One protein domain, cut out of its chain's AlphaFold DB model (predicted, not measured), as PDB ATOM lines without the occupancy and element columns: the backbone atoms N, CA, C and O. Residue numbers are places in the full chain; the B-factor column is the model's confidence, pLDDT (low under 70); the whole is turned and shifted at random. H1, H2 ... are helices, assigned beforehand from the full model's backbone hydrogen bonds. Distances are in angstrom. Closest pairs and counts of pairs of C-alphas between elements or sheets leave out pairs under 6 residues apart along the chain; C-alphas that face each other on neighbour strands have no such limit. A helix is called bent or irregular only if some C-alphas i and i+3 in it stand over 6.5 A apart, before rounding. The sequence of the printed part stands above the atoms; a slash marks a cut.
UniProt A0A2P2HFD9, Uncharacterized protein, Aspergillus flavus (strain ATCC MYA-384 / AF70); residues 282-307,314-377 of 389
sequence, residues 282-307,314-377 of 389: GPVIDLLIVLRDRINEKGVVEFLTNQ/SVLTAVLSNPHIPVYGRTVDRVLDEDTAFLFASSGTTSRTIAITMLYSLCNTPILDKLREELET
ATOM      1  N   GLY A 282      93.829  98.118  94.937       71.31
ATOM      2  CA  GLY A 282      94.027  98.836  93.669       71.31
ATOM      3  C   GLY A 282      93.042  99.993  93.445       71.31
ATOM      4  O   GLY A 282      93.491 101.133  93.333       71.31
ATOM      5  N   PRO A 283      91.713  99.767  93.525       75.31
ATOM      6  CA  PRO A 283      90.719 100.822  93.304       75.31
ATOM      7  C   PRO A 283      90.804 102.004  94.286       75.31
ATOM      8  O   PRO A 283      90.383 103.114  93.962       75.31
ATOM      9  N   VAL A 284      91.332 101.783  95.498       69.25
ATOM     10  CA  VAL A 284      91.517 102.840  96.509       69.25
ATOM     11  C   VAL A 284      92.768 103.663  96.201       69.25
ATOM     12  O   VAL A 284      92.751 104.884  96.350       69.25
ATOM     13  N   ILE A 285      93.837 103.006  95.740       71.44
ATOM     14  CA  ILE A 285      95.079 103.661  95.312       71.44
ATOM     15  C   ILE A 285      94.810 104.530  94.076       71.44
ATOM     16  O   ILE A 285      95.169 105.707  94.084       71.44
ATOM     17  N   ASP A 286      94.099 104.005  93.075       76.06
ATOM     18  CA  ASP A 286      93.734 104.746  91.859       76.06
ATOM     19  C   ASP A 286      92.912 106.007  92.177       76.06
ATOM     20  O   ASP A 286      93.189 107.091  91.659       76.06
ATOM     21  N   LEU A 287      91.933 105.905  93.087       74.19
ATOM     22  CA  LEU A 287      91.131 107.055  93.520       74.19
ATOM     23  C   LEU A 287      91.978 108.124  94.235       74.19
ATOM     24  O   LEU A 287      91.742 109.319  94.045       74.19
ATOM     25  N   LEU A 288      92.960 107.712  95.041       70.19
ATOM     26  CA  LEU A 288      93.875 108.630  95.727       70.19
ATOM     27  C   LEU A 288      94.838 109.324  94.753       70.19
ATOM     28  O   LEU A 288      95.091 110.516  94.920       70.19
ATOM     29  N   ILE A 289      95.304 108.631  93.709       80.75
ATOM     30  CA  ILE A 289      96.097 109.233  92.624       80.75
ATOM     31  C   ILE A 289      95.265 110.296  91.889       80.75
ATOM     32  O   ILE A 289      95.683 111.447  91.798       80.75
ATOM     33  N   VAL A 290      94.030 109.972  91.486       84.00
ATOM     34  CA  VAL A 290      93.122 110.933  90.822       84.00
ATOM     35  C   VAL A 290      92.805 112.150  91.710       84.00
ATOM     36  O   VAL A 290      92.640 113.267  91.207       84.00
ATOM     37  N   LEU A 291      92.724 111.969  93.033       74.31
ATOM     38  CA  LEU A 291      92.574 113.078  93.981       74.31
ATOM     39  C   LEU A 291      93.848 113.931  94.084       74.31
ATOM     40  O   LEU A 291      93.731 115.157  94.056       74.31
ATOM     41  N   ARG A 292      95.039 113.317  94.149       79.69
ATOM     42  CA  ARG A 292      96.339 114.018  94.130       79.69
ATOM     43  C   ARG A 292      96.466 114.892  92.884       79.69
ATOM     44  O   ARG A 292      96.759 116.080  93.013       79.69
ATOM     45  N   ASP A 293      96.179 114.338  91.710       83.44
ATOM     46  CA  ASP A 293      96.306 115.049  90.434       83.44
ATOM     47  C   ASP A 293      95.336 116.238  90.359       83.44
ATOM     48  O   ASP A 293      95.748 117.357  90.053       83.44
ATOM     49  N   ARG A 294      94.070 116.055  90.775       78.50
ATOM     50  CA  ARG A 294      93.099 117.163  90.879       78.50
ATOM     51  C   ARG A 294      93.527 118.263  91.851       78.50
ATOM     52  O   ARG A 294      93.199 119.427  91.609       78.50
ATOM     53  N   ILE A 295      94.184 117.911  92.957       73.50
ATOM     54  CA  ILE A 295      94.706 118.888  93.922       73.50
ATOM     55  C   ILE A 295      95.910 119.622  93.326       73.50
ATOM     56  O   ILE A 295      95.994 120.835  93.496       73.50
ATOM     57  N   ASN A 296      96.789 118.945  92.582       78.75
ATOM     58  CA  ASN A 296      97.931 119.597  91.944       78.75
ATOM     59  C   ASN A 296      97.473 120.573  90.842       78.75
ATOM     60  O   ASN A 296      97.797 121.759  90.889       78.75
ATOM     61  N   GLU A 297      96.618 120.120  89.915       81.12
ATOM     62  CA  GLU A 297      96.107 120.946  88.808       81.12
ATOM     63  C   GLU A 297      95.362 122.205  89.279       81.12
ATOM     64  O   GLU A 297      95.570 123.292  88.738       81.12
ATOM     65  N   LYS A 298      94.475 122.076  90.277       78.00
ATOM     66  CA  LYS A 298      93.636 123.199  90.735       78.00
ATOM     67  C   LYS A 298      94.284 124.006  91.851       78.00
ATOM     68  O   LYS A 298      94.252 125.234  91.814       78.00
ATOM     69  N   GLY A 299      94.900 123.324  92.814       69.75
ATOM     70  CA  GLY A 299      95.503 123.941  93.990       69.75
ATOM     71  C   GLY A 299      96.678 124.845  93.641       69.75
ATOM     72  O   GLY A 299      96.770 125.936  94.197       69.75
ATOM     73  N   VAL A 300      97.529 124.470  92.675       71.94
ATOM     74  CA  VAL A 300      98.635 125.336  92.221       71.94
ATOM     75  C   VAL A 300      98.103 126.620  91.571       71.94
ATOM     76  O   VAL A 300      98.586 127.710  91.878       71.94
ATOM     77  N   VAL A 301      97.079 126.523  90.718       74.31
ATOM     78  CA  VAL A 301      96.491 127.688  90.031       74.31
ATOM     79  C   VAL A 301      95.777 128.622  91.017       74.31
ATOM     80  O   VAL A 301      95.985 129.838  90.984       74.31
ATOM     81  N   GLU A 302      94.974 128.078  91.933       69.25
ATOM     82  CA  GLU A 302      94.299 128.870  92.970       69.25
ATOM     83  C   GLU A 302      95.295 129.486  93.968       69.25
ATOM     84  O   GLU A 302      95.124 130.635  94.370       69.25
ATOM     85  N   PHE A 303      96.372 128.780  94.324       64.06
ATOM     86  CA  PHE A 303      97.431 129.297  95.196       64.06
ATOM     87  C   PHE A 303      98.184 130.472  94.560       64.06
ATOM     88  O   PHE A 303      98.391 131.502  95.204       64.06
ATOM     89  N   LEU A 304      98.558 130.352  93.280       68.12
ATOM     90  CA  LEU A 304      99.271 131.414  92.565       68.12
ATOM     91  C   LEU A 304      98.408 132.666  92.358       68.12
ATOM     92  O   LEU A 304      98.948 133.774  92.386       68.12
ATOM     93  N   THR A 305      97.090 132.507  92.182       73.12
ATOM     94  CA  THR A 305      96.154 133.631  92.000       73.12
ATOM     95  C   THR A 305      95.735 134.304  93.312       73.12
ATOM     96  O   THR A 305      95.540 135.518  93.321       73.12
ATOM     97  N   ASN A 306      95.663 133.574  94.432       61.25
ATOM     98  CA  ASN A 306      95.142 134.080  95.712       61.25
ATOM     99  C   ASN A 306      96.222 134.518  96.727       61.25
ATOM    100  O   ASN A 306      96.025 134.391  97.934       61.25
ATOM    101  N   GLN A 307      97.342 135.096  96.275       57.38
ATOM    102  CA  GLN A 307      98.440 135.580  97.143       57.38
ATOM    103  C   GLN A 307      98.076 136.724  98.121       57.38
ATOM    104  O   GLN A 307      98.942 137.246  98.823       57.38
ATOM    105  N   SER A 314      94.977 127.501 104.038       75.00
ATOM    106  CA  SER A 314      95.037 126.061 104.316       75.00
ATOM    107  C   SER A 314      96.330 125.651 105.040       75.00
ATOM    108  O   SER A 314      97.341 126.355 104.991       75.00
ATOM    109  N   VAL A 315      96.327 124.471 105.672       75.62
ATOM    110  CA  VAL A 315      97.534 123.888 106.297       75.62
ATOM    111  C   VAL A 315      98.688 123.814 105.288       75.62
ATOM    112  O   VAL A 315      99.814 124.180 105.613       75.62
ATOM    113  N   LEU A 316      98.382 123.467 104.035       75.12
ATOM    114  CA  LEU A 316      99.314 123.467 102.905       75.12
ATOM    115  C   LEU A 316      99.946 124.855 102.684       75.12
ATOM    116  O   LEU A 316     101.165 124.975 102.569       75.12
ATOM    117  N   THR A 317      99.151 125.931 102.713       76.56
ATOM    118  CA  THR A 317      99.668 127.309 102.636       76.56
ATOM    119  C   THR A 317     100.544 127.673 103.836       76.56
ATOM    120  O   THR A 317     101.552 128.356 103.658       76.56
ATOM    121  N   ALA A 318     100.208 127.214 105.046       81.69
ATOM    122  CA  ALA A 318     101.012 127.459 106.244       81.69
ATOM    123  C   ALA A 318     102.382 126.753 106.174       81.69
ATOM    124  O   ALA A 318     103.399 127.364 106.509       81.69
ATOM    125  N   VAL A 319     102.424 125.515 105.666       82.75
ATOM    126  CA  VAL A 319     103.666 124.768 105.402       82.75
ATOM    127  C   VAL A 319     104.512 125.482 104.341       82.75
ATOM    128  O   VAL A 319     105.671 125.808 104.598       82.75
ATOM    129  N   LEU A 320     103.930 125.821 103.185       82.81
ATOM    130  CA  LEU A 320     104.640 126.504 102.091       82.81
ATOM    131  C   LEU A 320     105.153 127.904 102.484       82.81
ATOM    132  O   LEU A 320     106.189 128.350 101.986       82.81
ATOM    133  N   SER A 321     104.466 128.585 103.403       84.38
ATOM    134  CA  SER A 321     104.855 129.915 103.896       84.38
ATOM    135  C   SER A 321     105.937 129.882 104.984       84.38
ATOM    136  O   SER A 321     106.481 130.935 105.320       84.38
ATOM    137  N   ASN A 322     106.265 128.717 105.553       86.31
ATOM    138  CA  ASN A 322     107.190 128.625 106.682       86.31
ATOM    139  C   ASN A 322     108.650 128.891 106.243       86.31
ATOM    140  O   ASN A 322     109.224 128.093 105.497       86.31
ATOM    141  N   PRO A 323     109.308 129.969 106.722       89.44
ATOM    142  CA  PRO A 323     110.661 130.316 106.293       89.44
ATOM    143  C   PRO A 323     111.733 129.324 106.773       89.44
ATOM    144  O   PRO A 323     112.812 129.296 106.182       89.44
ATOM    145  N   HIS A 324     111.451 128.516 107.802       91.94
ATOM    146  CA  HIS A 324     112.393 127.533 108.351       91.94
ATOM    147  C   HIS A 324     112.532 126.270 107.492       91.94
ATOM    148  O   HIS A 324     113.549 125.586 107.585       91.94
ATOM    149  N   ILE A 325     111.552 125.966 106.636       88.06
ATOM    150  CA  ILE A 325     111.656 124.853 105.684       88.06
ATOM    151  C   ILE A 325     112.585 125.300 104.540       88.06
ATOM    152  O   ILE A 325     112.428 126.416 104.030       88.06
ATOM    153  N   PRO A 326     113.571 124.499 104.102       90.69
ATOM    154  CA  PRO A 326     114.438 124.883 102.991       90.69
ATOM    155  C   PRO A 326     113.649 124.996 101.677       90.69
ATOM    156  O   PRO A 326     112.652 124.310 101.474       90.69
ATOM    157  N   VAL A 327     114.101 125.861 100.761       88.06
ATOM    158  CA  VAL A 327     113.352 126.209  99.533       88.06
ATOM    159  C   VAL A 327     113.035 124.985  98.663       88.06
ATOM    160  O   VAL A 327     111.949 124.914  98.101       88.06
ATOM    161  N   TYR A 328     113.928 123.989  98.605       88.88
ATOM    162  CA  TYR A 328     113.691 122.749  97.854       88.88
ATOM    163  C   TYR A 328     112.557 121.883  98.439       88.88
ATOM    164  O   TYR A 328     111.936 121.128  97.701       88.88
ATOM    165  N   GLY A 329     112.283 121.996  99.744       84.81
ATOM    166  CA  GLY A 329     111.178 121.311 100.427       84.81
ATOM    167  C   GLY A 329     109.862 122.096 100.409       84.81
ATOM    168  O   GLY A 329     108.835 121.570 100.814       84.81
ATOM    169  N   ARG A 330     109.870 123.347  99.926       87.94
ATOM    170  CA  ARG A 330     108.679 124.209  99.786       87.94
ATOM    171  C   ARG A 330     108.069 124.178  98.379       87.94
ATOM    172  O   ARG A 330     107.455 125.150  97.946       87.94
ATOM    173  N   THR A 331     108.236 123.081  97.647       88.44
ATOM    174  CA  THR A 331     107.527 122.855  96.380       88.44
ATOM    175  C   THR A 331     106.204 122.140  96.641       88.44
ATOM    176  O   THR A 331     106.129 121.251  97.488       88.44
ATOM    177  N   VAL A 332     105.150 122.519  95.908       86.44
ATOM    178  CA  VAL A 332     103.814 121.911  96.061       86.44
ATOM    179  C   VAL A 332     103.878 120.407  95.800       86.44
ATOM    180  O   VAL A 332     103.361 119.636  96.602       86.44
ATOM    181  N   ASP A 333     104.604 119.986  94.760       87.44
ATOM    182  CA  ASP A 333     104.801 118.570  94.443       87.44
ATOM    183  C   ASP A 333     105.420 117.789  95.606       87.44
ATOM    184  O   ASP A 333     105.006 116.661  95.856       87.44
ATOM    185  N   ARG A 334     106.378 118.382  96.340       88.62
ATOM    186  CA  ARG A 334     107.052 117.711  97.458       88.62
ATOM    187  C   ARG A 334     106.163 117.608  98.692       88.62
ATOM    188  O   ARG A 334     106.130 116.542  99.294       88.62
ATOM    189  N   VAL A 335     105.424 118.668  99.028       88.69
ATOM    190  CA  VAL A 335     104.454 118.628 100.135       88.69
ATOM    191  C   VAL A 335     103.349 117.615  99.828       88.69
ATOM    192  O   VAL A 335     103.046 116.781 100.672       88.69
ATOM    193  N   LEU A 336     102.818 117.595  98.598       87.06
ATOM    194  CA  LEU A 336     101.833 116.592  98.180       87.06
ATOM    195  C   LEU A 336     102.395 115.163  98.200       87.06
ATOM    196  O   LEU A 336     101.658 114.240  98.531       87.06
ATOM    197  N   ASP A 337     103.667 114.957  97.849       87.75
ATOM    198  CA  ASP A 337     104.313 113.639  97.897       87.75
ATOM    199  C   ASP A 337     104.498 113.140  99.340       87.75
ATOM    200  O   ASP A 337     104.151 111.999  99.648       87.75
ATOM    201  N   GLU A 338     104.966 114.011 100.240       87.88
ATOM    202  CA  GLU A 338     105.150 113.703 101.665       87.88
ATOM    203  C   GLU A 338     103.807 113.499 102.390       87.88
ATOM    204  O   GLU A 338     103.656 112.509 103.111       87.88
ATOM    205  N   ASP A 339     102.798 114.340 102.130       85.19
ATOM    206  CA  ASP A 339     101.432 114.164 102.646       85.19
ATOM    207  C   ASP A 339     100.808 112.856 102.131       85.19
ATOM    208  O   ASP A 339     100.202 112.104 102.897       85.19
ATOM    209  N   THR A 340     100.988 112.533 100.844       84.38
ATOM    210  CA  THR A 340     100.497 111.275 100.251       84.38
ATOM    211  C   THR A 340     101.173 110.064 100.897       84.38
ATOM    212  O   THR A 340     100.493 109.105 101.272       84.38
ATOM    213  N   ALA A 341     102.495 110.109 101.093       86.62
ATOM    214  CA  ALA A 341     103.239 109.056 101.780       86.62
ATOM    215  C   ALA A 341     102.774 108.885 103.237       86.62
ATOM    216  O   ALA A 341     102.547 107.754 103.678       86.62
ATOM    217  N   PHE A 342     102.561 109.986 103.967       84.81
ATOM    218  CA  PHE A 342     102.034 109.955 105.331       84.81
ATOM    219  C   PHE A 342     100.614 109.375 105.387       84.81
ATOM    220  O   PHE A 342     100.324 108.543 106.251       84.81
ATOM    221  N   LEU A 343      99.734 109.749 104.454       83.31
ATOM    222  CA  LEU A 343      98.375 109.211 104.361       83.31
ATOM    223  C   LEU A 343      98.370 107.707 104.068       83.31
ATOM    224  O   LEU A 343      97.658 106.971 104.752       83.31
ATOM    225  N   PHE A 344      99.173 107.219 103.119       79.88
ATOM    226  CA  PHE A 344      99.265 105.778 102.845       79.88
ATOM    227  C   PHE A 344      99.864 104.999 104.022       79.88
ATOM    228  O   PHE A 344      99.307 103.971 104.419       79.88
ATOM    229  N   ALA A 345     100.950 105.501 104.617       86.50
ATOM    230  CA  ALA A 345     101.595 104.864 105.761       86.50
ATOM    231  C   ALA A 345     100.654 104.790 106.974       86.50
ATOM    232  O   ALA A 345     100.481 103.716 107.552       86.50
ATOM    233  N   SER A 346     100.004 105.899 107.336       84.69
ATOM    234  CA  SER A 346      99.113 105.967 108.501       84.69
ATOM    235  C   SER A 346      97.804 105.204 108.288       84.69
ATOM    236  O   SER A 346      97.453 104.366 109.121       84.69
ATOM    237  N   SER A 347      97.092 105.425 107.179       86.31
ATOM    238  CA  SER A 347      95.783 104.798 106.951       86.31
ATOM    239  C   SER A 347      95.889 103.286 106.745       86.31
ATOM    240  O   SER A 347      95.128 102.537 107.363       86.31
ATOM    241  N   GLY A 348      96.859 102.815 105.951       85.19
ATOM    242  CA  GLY A 348      97.042 101.392 105.660       85.19
ATOM    243  C   GLY A 348      97.454 100.578 106.888       85.19
ATOM    244  O   GLY A 348      96.909  99.498 107.123       85.19
ATOM    245  N   THR A 349      98.370 101.102 107.710       89.75
ATOM    246  CA  THR A 349      98.818 100.412 108.933       89.75
ATOM    247  C   THR A 349      97.792 100.498 110.058       89.75
ATOM    248  O   THR A 349      97.502  99.479 110.690       89.75
ATOM    249  N   THR A 350      97.181 101.667 110.282       92.44
ATOM    250  CA  THR A 350      96.229 101.871 111.387       92.44
ATOM    251  C   THR A 350      94.928 101.111 111.148       92.44
ATOM    252  O   THR A 350      94.472 100.400 112.041       92.44
ATOM    253  N   SER A 351      94.351 101.180 109.940       90.19
ATOM    254  CA  SER A 351      93.111 100.448 109.625       90.19
ATOM    255  C   SER A 351      93.300  98.934 109.729       90.19
ATOM    256  O   SER A 351      92.491  98.262 110.369       90.19
ATOM    257  N   ARG A 352      94.403  98.398 109.187       88.31
ATOM    258  CA  ARG A 352      94.748  96.974 109.284       88.31
ATOM    259  C   ARG A 352      94.989  96.540 110.730       88.31
ATOM    260  O   ARG A 352      94.493  95.489 111.120       88.31
ATOM    261  N   THR A 353      95.701  97.344 111.521       95.31
ATOM    262  CA  THR A 353      95.924  97.064 112.948       95.31
ATOM    263  C   THR A 353      94.595  97.003 113.695       95.31
ATOM    264  O   THR A 353      94.307  95.984 114.311       95.31
ATOM    265  N   ILE A 354      93.733  98.019 113.560       95.56
ATOM    266  CA  ILE A 354      92.406  98.038 114.199       95.56
ATOM    267  C   ILE A 354      91.560  96.832 113.759       95.56
ATOM    268  O   ILE A 354      90.941  96.191 114.605       95.56
ATOM    269  N   ALA A 355      91.573  96.475 112.470       94.75
ATOM    270  CA  ALA A 355      90.856  95.311 111.947       94.75
ATOM    271  C   ALA A 355      91.306  94.001 112.612       94.75
ATOM    272  O   ALA A 355      90.474  93.219 113.074       94.75
ATOM    273  N   ILE A 356      92.623  93.779 112.684       94.62
ATOM    274  CA  ILE A 356      93.219  92.584 113.288       94.62
ATOM    275  C   ILE A 356      92.958  92.565 114.797       94.62
ATOM    276  O   ILE A 356      92.560  91.530 115.323       94.62
ATOM    277  N   THR A 357      93.105  93.696 115.494       95.75
ATOM    278  CA  THR A 357      92.803  93.805 116.929       95.75
ATOM    279  C   THR A 357      91.331  93.510 117.217       95.75
ATOM    280  O   THR A 357      91.041  92.757 118.147       95.75
ATOM    281  N   MET A 358      90.395  94.037 116.419       94.62
ATOM    282  CA  MET A 358      88.964  93.741 116.557       94.62
ATOM    283  C   MET A 358      88.664  92.261 116.298       94.62
ATOM    284  O   MET A 358      87.991  91.635 117.114       94.62
ATOM    285  N   LEU A 359      89.199  91.681 115.218       95.06
ATOM    286  CA  LEU A 359      89.024  90.263 114.895       95.06
ATOM    287  C   LEU A 359      89.571  89.363 116.013       95.06
ATOM    288  O   LEU A 359      88.859  88.498 116.513       95.06
ATOM    289  N   TYR A 360      90.802  89.615 116.461       95.50
ATOM    290  CA  TYR A 360      91.437  88.866 117.544       95.50
ATOM    291  C   TYR A 360      90.663  88.981 118.864       95.50
ATOM    292  O   TYR A 360      90.533  87.990 119.581       95.50
ATOM    293  N   SER A 361      90.104  90.158 119.162       94.62
ATOM    294  CA  SER A 361      89.261  90.365 120.344       94.62
ATOM    295  C   SER A 361      87.951  89.576 120.250       94.62
ATOM    296  O   SER A 361      87.568  88.911 121.209       94.62
ATOM    297  N   LEU A 362      87.293  89.576 119.086       93.75
ATOM    298  CA  LEU A 362      86.061  88.810 118.853       93.75
ATOM    299  C   LEU A 362      86.289  87.291 118.915       93.75
ATOM    300  O   LEU A 362      85.422  86.568 119.401       93.75
ATOM    301  N   CYS A 363      87.453  86.805 118.477       95.88
ATOM    302  CA  CYS A 363      87.834  85.395 118.601       95.88
ATOM    303  C   CYS A 363      88.202  84.975 120.038       95.88
ATOM    304  O   CYS A 363      88.199  83.781 120.330       95.88
ATOM    305  N   ASN A 364      88.514  85.919 120.933       96.69
ATOM    306  CA  ASN A 364      88.988  85.650 122.293       96.69
ATOM    307  C   ASN A 364      88.145  86.407 123.331       96.69
ATOM    308  O   ASN A 364      88.612  87.365 123.951       96.69
ATOM    309  N   THR A 365      86.910  85.951 123.566       95.06
ATOM    310  CA  THR A 365      85.970  86.622 124.486       95.06
ATOM    311  C   THR A 365      86.525  86.929 125.888       95.06
ATOM    312  O   THR A 365      86.261  88.037 126.350       95.06
ATOM    313  N   PRO A 366      87.378  86.100 126.542       97.06
ATOM    314  CA  PRO A 366      87.923  86.446 127.861       97.06
ATOM    315  C   PRO A 366      88.814  87.699 127.855       97.06
ATOM    316  O   PRO A 366      88.967  88.357 128.882       97.06
ATOM    317  N   ILE A 367      89.408  88.044 126.705       95.38
ATOM    318  CA  ILE A 367      90.200  89.272 126.545       95.38
ATOM    319  C   ILE A 367      89.268  90.487 126.484       95.38
ATOM    320  O   ILE A 367      89.565  91.505 127.103       95.38
ATOM    321  N   LEU A 368      88.124  90.377 125.797       95.38
ATOM    322  CA  LEU A 368      87.096  91.424 125.790       95.38
ATOM    323  C   LEU A 368      86.471  91.632 127.171       95.38
ATOM    324  O   LEU A 368      86.272  92.779 127.566       95.38
ATOM    325  N   ASP A 369      86.203  90.554 127.909       96.00
ATOM    326  CA  ASP A 369      85.660  90.638 129.268       96.00
ATOM    327  C   ASP A 369      86.642  91.360 130.208       96.00
ATOM    328  O   ASP A 369      86.249  92.300 130.898       96.00
ATOM    329  N   LYS A 370      87.939  91.019 130.151       97.38
ATOM    330  CA  LYS A 370      88.988  91.707 130.924       97.38
ATOM    331  C   LYS A 370      89.180  93.168 130.506       97.38
ATOM    332  O   LYS A 370      89.340  94.026 131.365       97.38
ATOM    333  N   LEU A 371      89.143  93.473 129.206       96.38
ATOM    334  CA  LEU A 371      89.210  94.858 128.716       96.38
ATOM    335  C   LEU A 371      88.000  95.682 129.173       96.38
ATOM    336  O   LEU A 371      88.155  96.866 129.467       96.38
ATOM    337  N   ARG A 372      86.806  95.078 129.256       95.75
ATOM    338  CA  ARG A 372      85.620  95.725 129.830       95.75
ATOM    339  C   ARG A 372      85.783  95.948 131.333       95.75
ATOM    340  O   ARG A 372      85.508  97.056 131.777       95.75
ATOM    341  N   GLU A 373      86.246  94.951 132.084       97.12
ATOM    342  CA  GLU A 373      86.521  95.084 133.521       97.12
ATOM    343  C   GLU A 373      87.517  96.225 133.783       97.12
ATOM    344  O   GLU A 373      87.221  97.136 134.551       97.12
ATOM    345  N   GLU A 374      88.652  96.252 133.075       96.81
ATOM    346  CA  GLU A 374      89.638  97.337 133.175       96.81
ATOM    347  C   GLU A 374      89.020  98.706 132.841       96.81
ATOM    348  O   GLU A 374      89.241  99.667 133.580       96.81
ATOM    349  N   LEU A 375      88.186  98.798 131.797       94.50
ATOM    350  CA  LEU A 375      87.481 100.033 131.436       94.50
ATOM    351  C   LEU A 375      86.458 100.471 132.503       94.50
ATOM    352  O   LEU A 375      86.285 101.668 132.715       94.50
ATOM    353  N   GLU A 376      85.810  99.529 133.191       94.56
ATOM    354  CA  GLU A 376      84.891  99.789 134.310       94.56
ATOM    355  C   GLU A 376      85.629 100.191 135.602       94.56
ATOM    356  O   GLU A 376      85.069 100.926 136.417       94.56
ATOM    357  N   THR A 377      86.900  99.797 135.780       94.62
ATOM    358  CA  THR A 377      87.737 100.303 136.890       94.62
ATOM    359  C   THR A 377      88.210 101.746 136.704       94.62
ATOM    360  O   THR A 377      88.637 102.377 137.677       94.62
TER     361      THR A 377
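Overview. This is residues 282 to 307 and 314 to 377 of the 389 residues of an uncharacterized protein of Aspergillus flavus (strain ATCC MYA-384 / AF70) (UniProt A0A2P2HFD9). One long, straight helix, H3, makes the length of this open, elongated domain; H1 packs at a slant beside its first part, and past its last residues a tight turn leads into H4, with H3 and H4 making an L. The short H2 sits near the first end of H3, where residues 323 to 328 stick out as a loop, and residues 345 to 357 of H3 run bare between the two ends. The printed part has 90 residues with four named helices, H1, H2, H3 and H4 in chain order, and no named strand; its class is all helix. It is extended, with a radius of gyration of the C-alphas of 20.4 A and spans of 59 by 33 by 21 A.

Along the chain. Find C-alpha 282 at (94.027, 98.836, 93.669); from there H1 runs over residues 282 to 305, 34.9 A. H1 is neither bent nor irregular, but only just: C-alphas 297 and 300 are 6.1 A apart. After the cut, look for H2 at residues 315 to 321, 9.8 A long. H3 begins at C-alpha 332, (103.814, 121.911, 96.061), and runs 45.8 A through residues 332 to 363. H4 takes residues 365 to 377, 18.6 A, and ends at C-alpha 377, (87.737, 100.303, 136.890).

Arrangement. Start at residues 292 to 300 of H1, which alone touch H3, at its residues 332 to 340. The closest C-alphas are those of Arg 292 and Leu 336, 7.3 A apart. The two helices run opposite ways at a shallow tilt of 34 degrees, only just short of steep. H2 is close to H3 but not clearly touching, with the C-alphas of Leu 316 and Val 335 closest at 7.6 A. H1 and H2 are only just apart, their closest C-alphas being 8.0 A from each other. At the other end, H3 and H4 touch only at the corner, and only just, with 3 pairs of C-alphas within 8 A; the closest are those of Ser 361 and Leu 368, 6.0 A. Their lines are about perpendicular, at 73 degrees. H4 is apart from H1 and from H2. In H2, H3 and H4 every O i to N i+4 pair is within hydrogen-bond range; in H1, 19 of 20 are.

Size, cuts and confidence. The two C-alphas farthest apart are those of Thr 305 and Pro 366, 59.8 A. Residues 308 to 313 are not printed, and C-alphas 307 and 314 are 12.4 A apart across this cut, which lies in the link from H1 to H2. The link from H2 to H3 is short and that from H3 to H4 is tight. The mean pLDDT of the printed part is 84.9; look for values under 70 at residues 284, 299, 302 to 304 and 306 to 307.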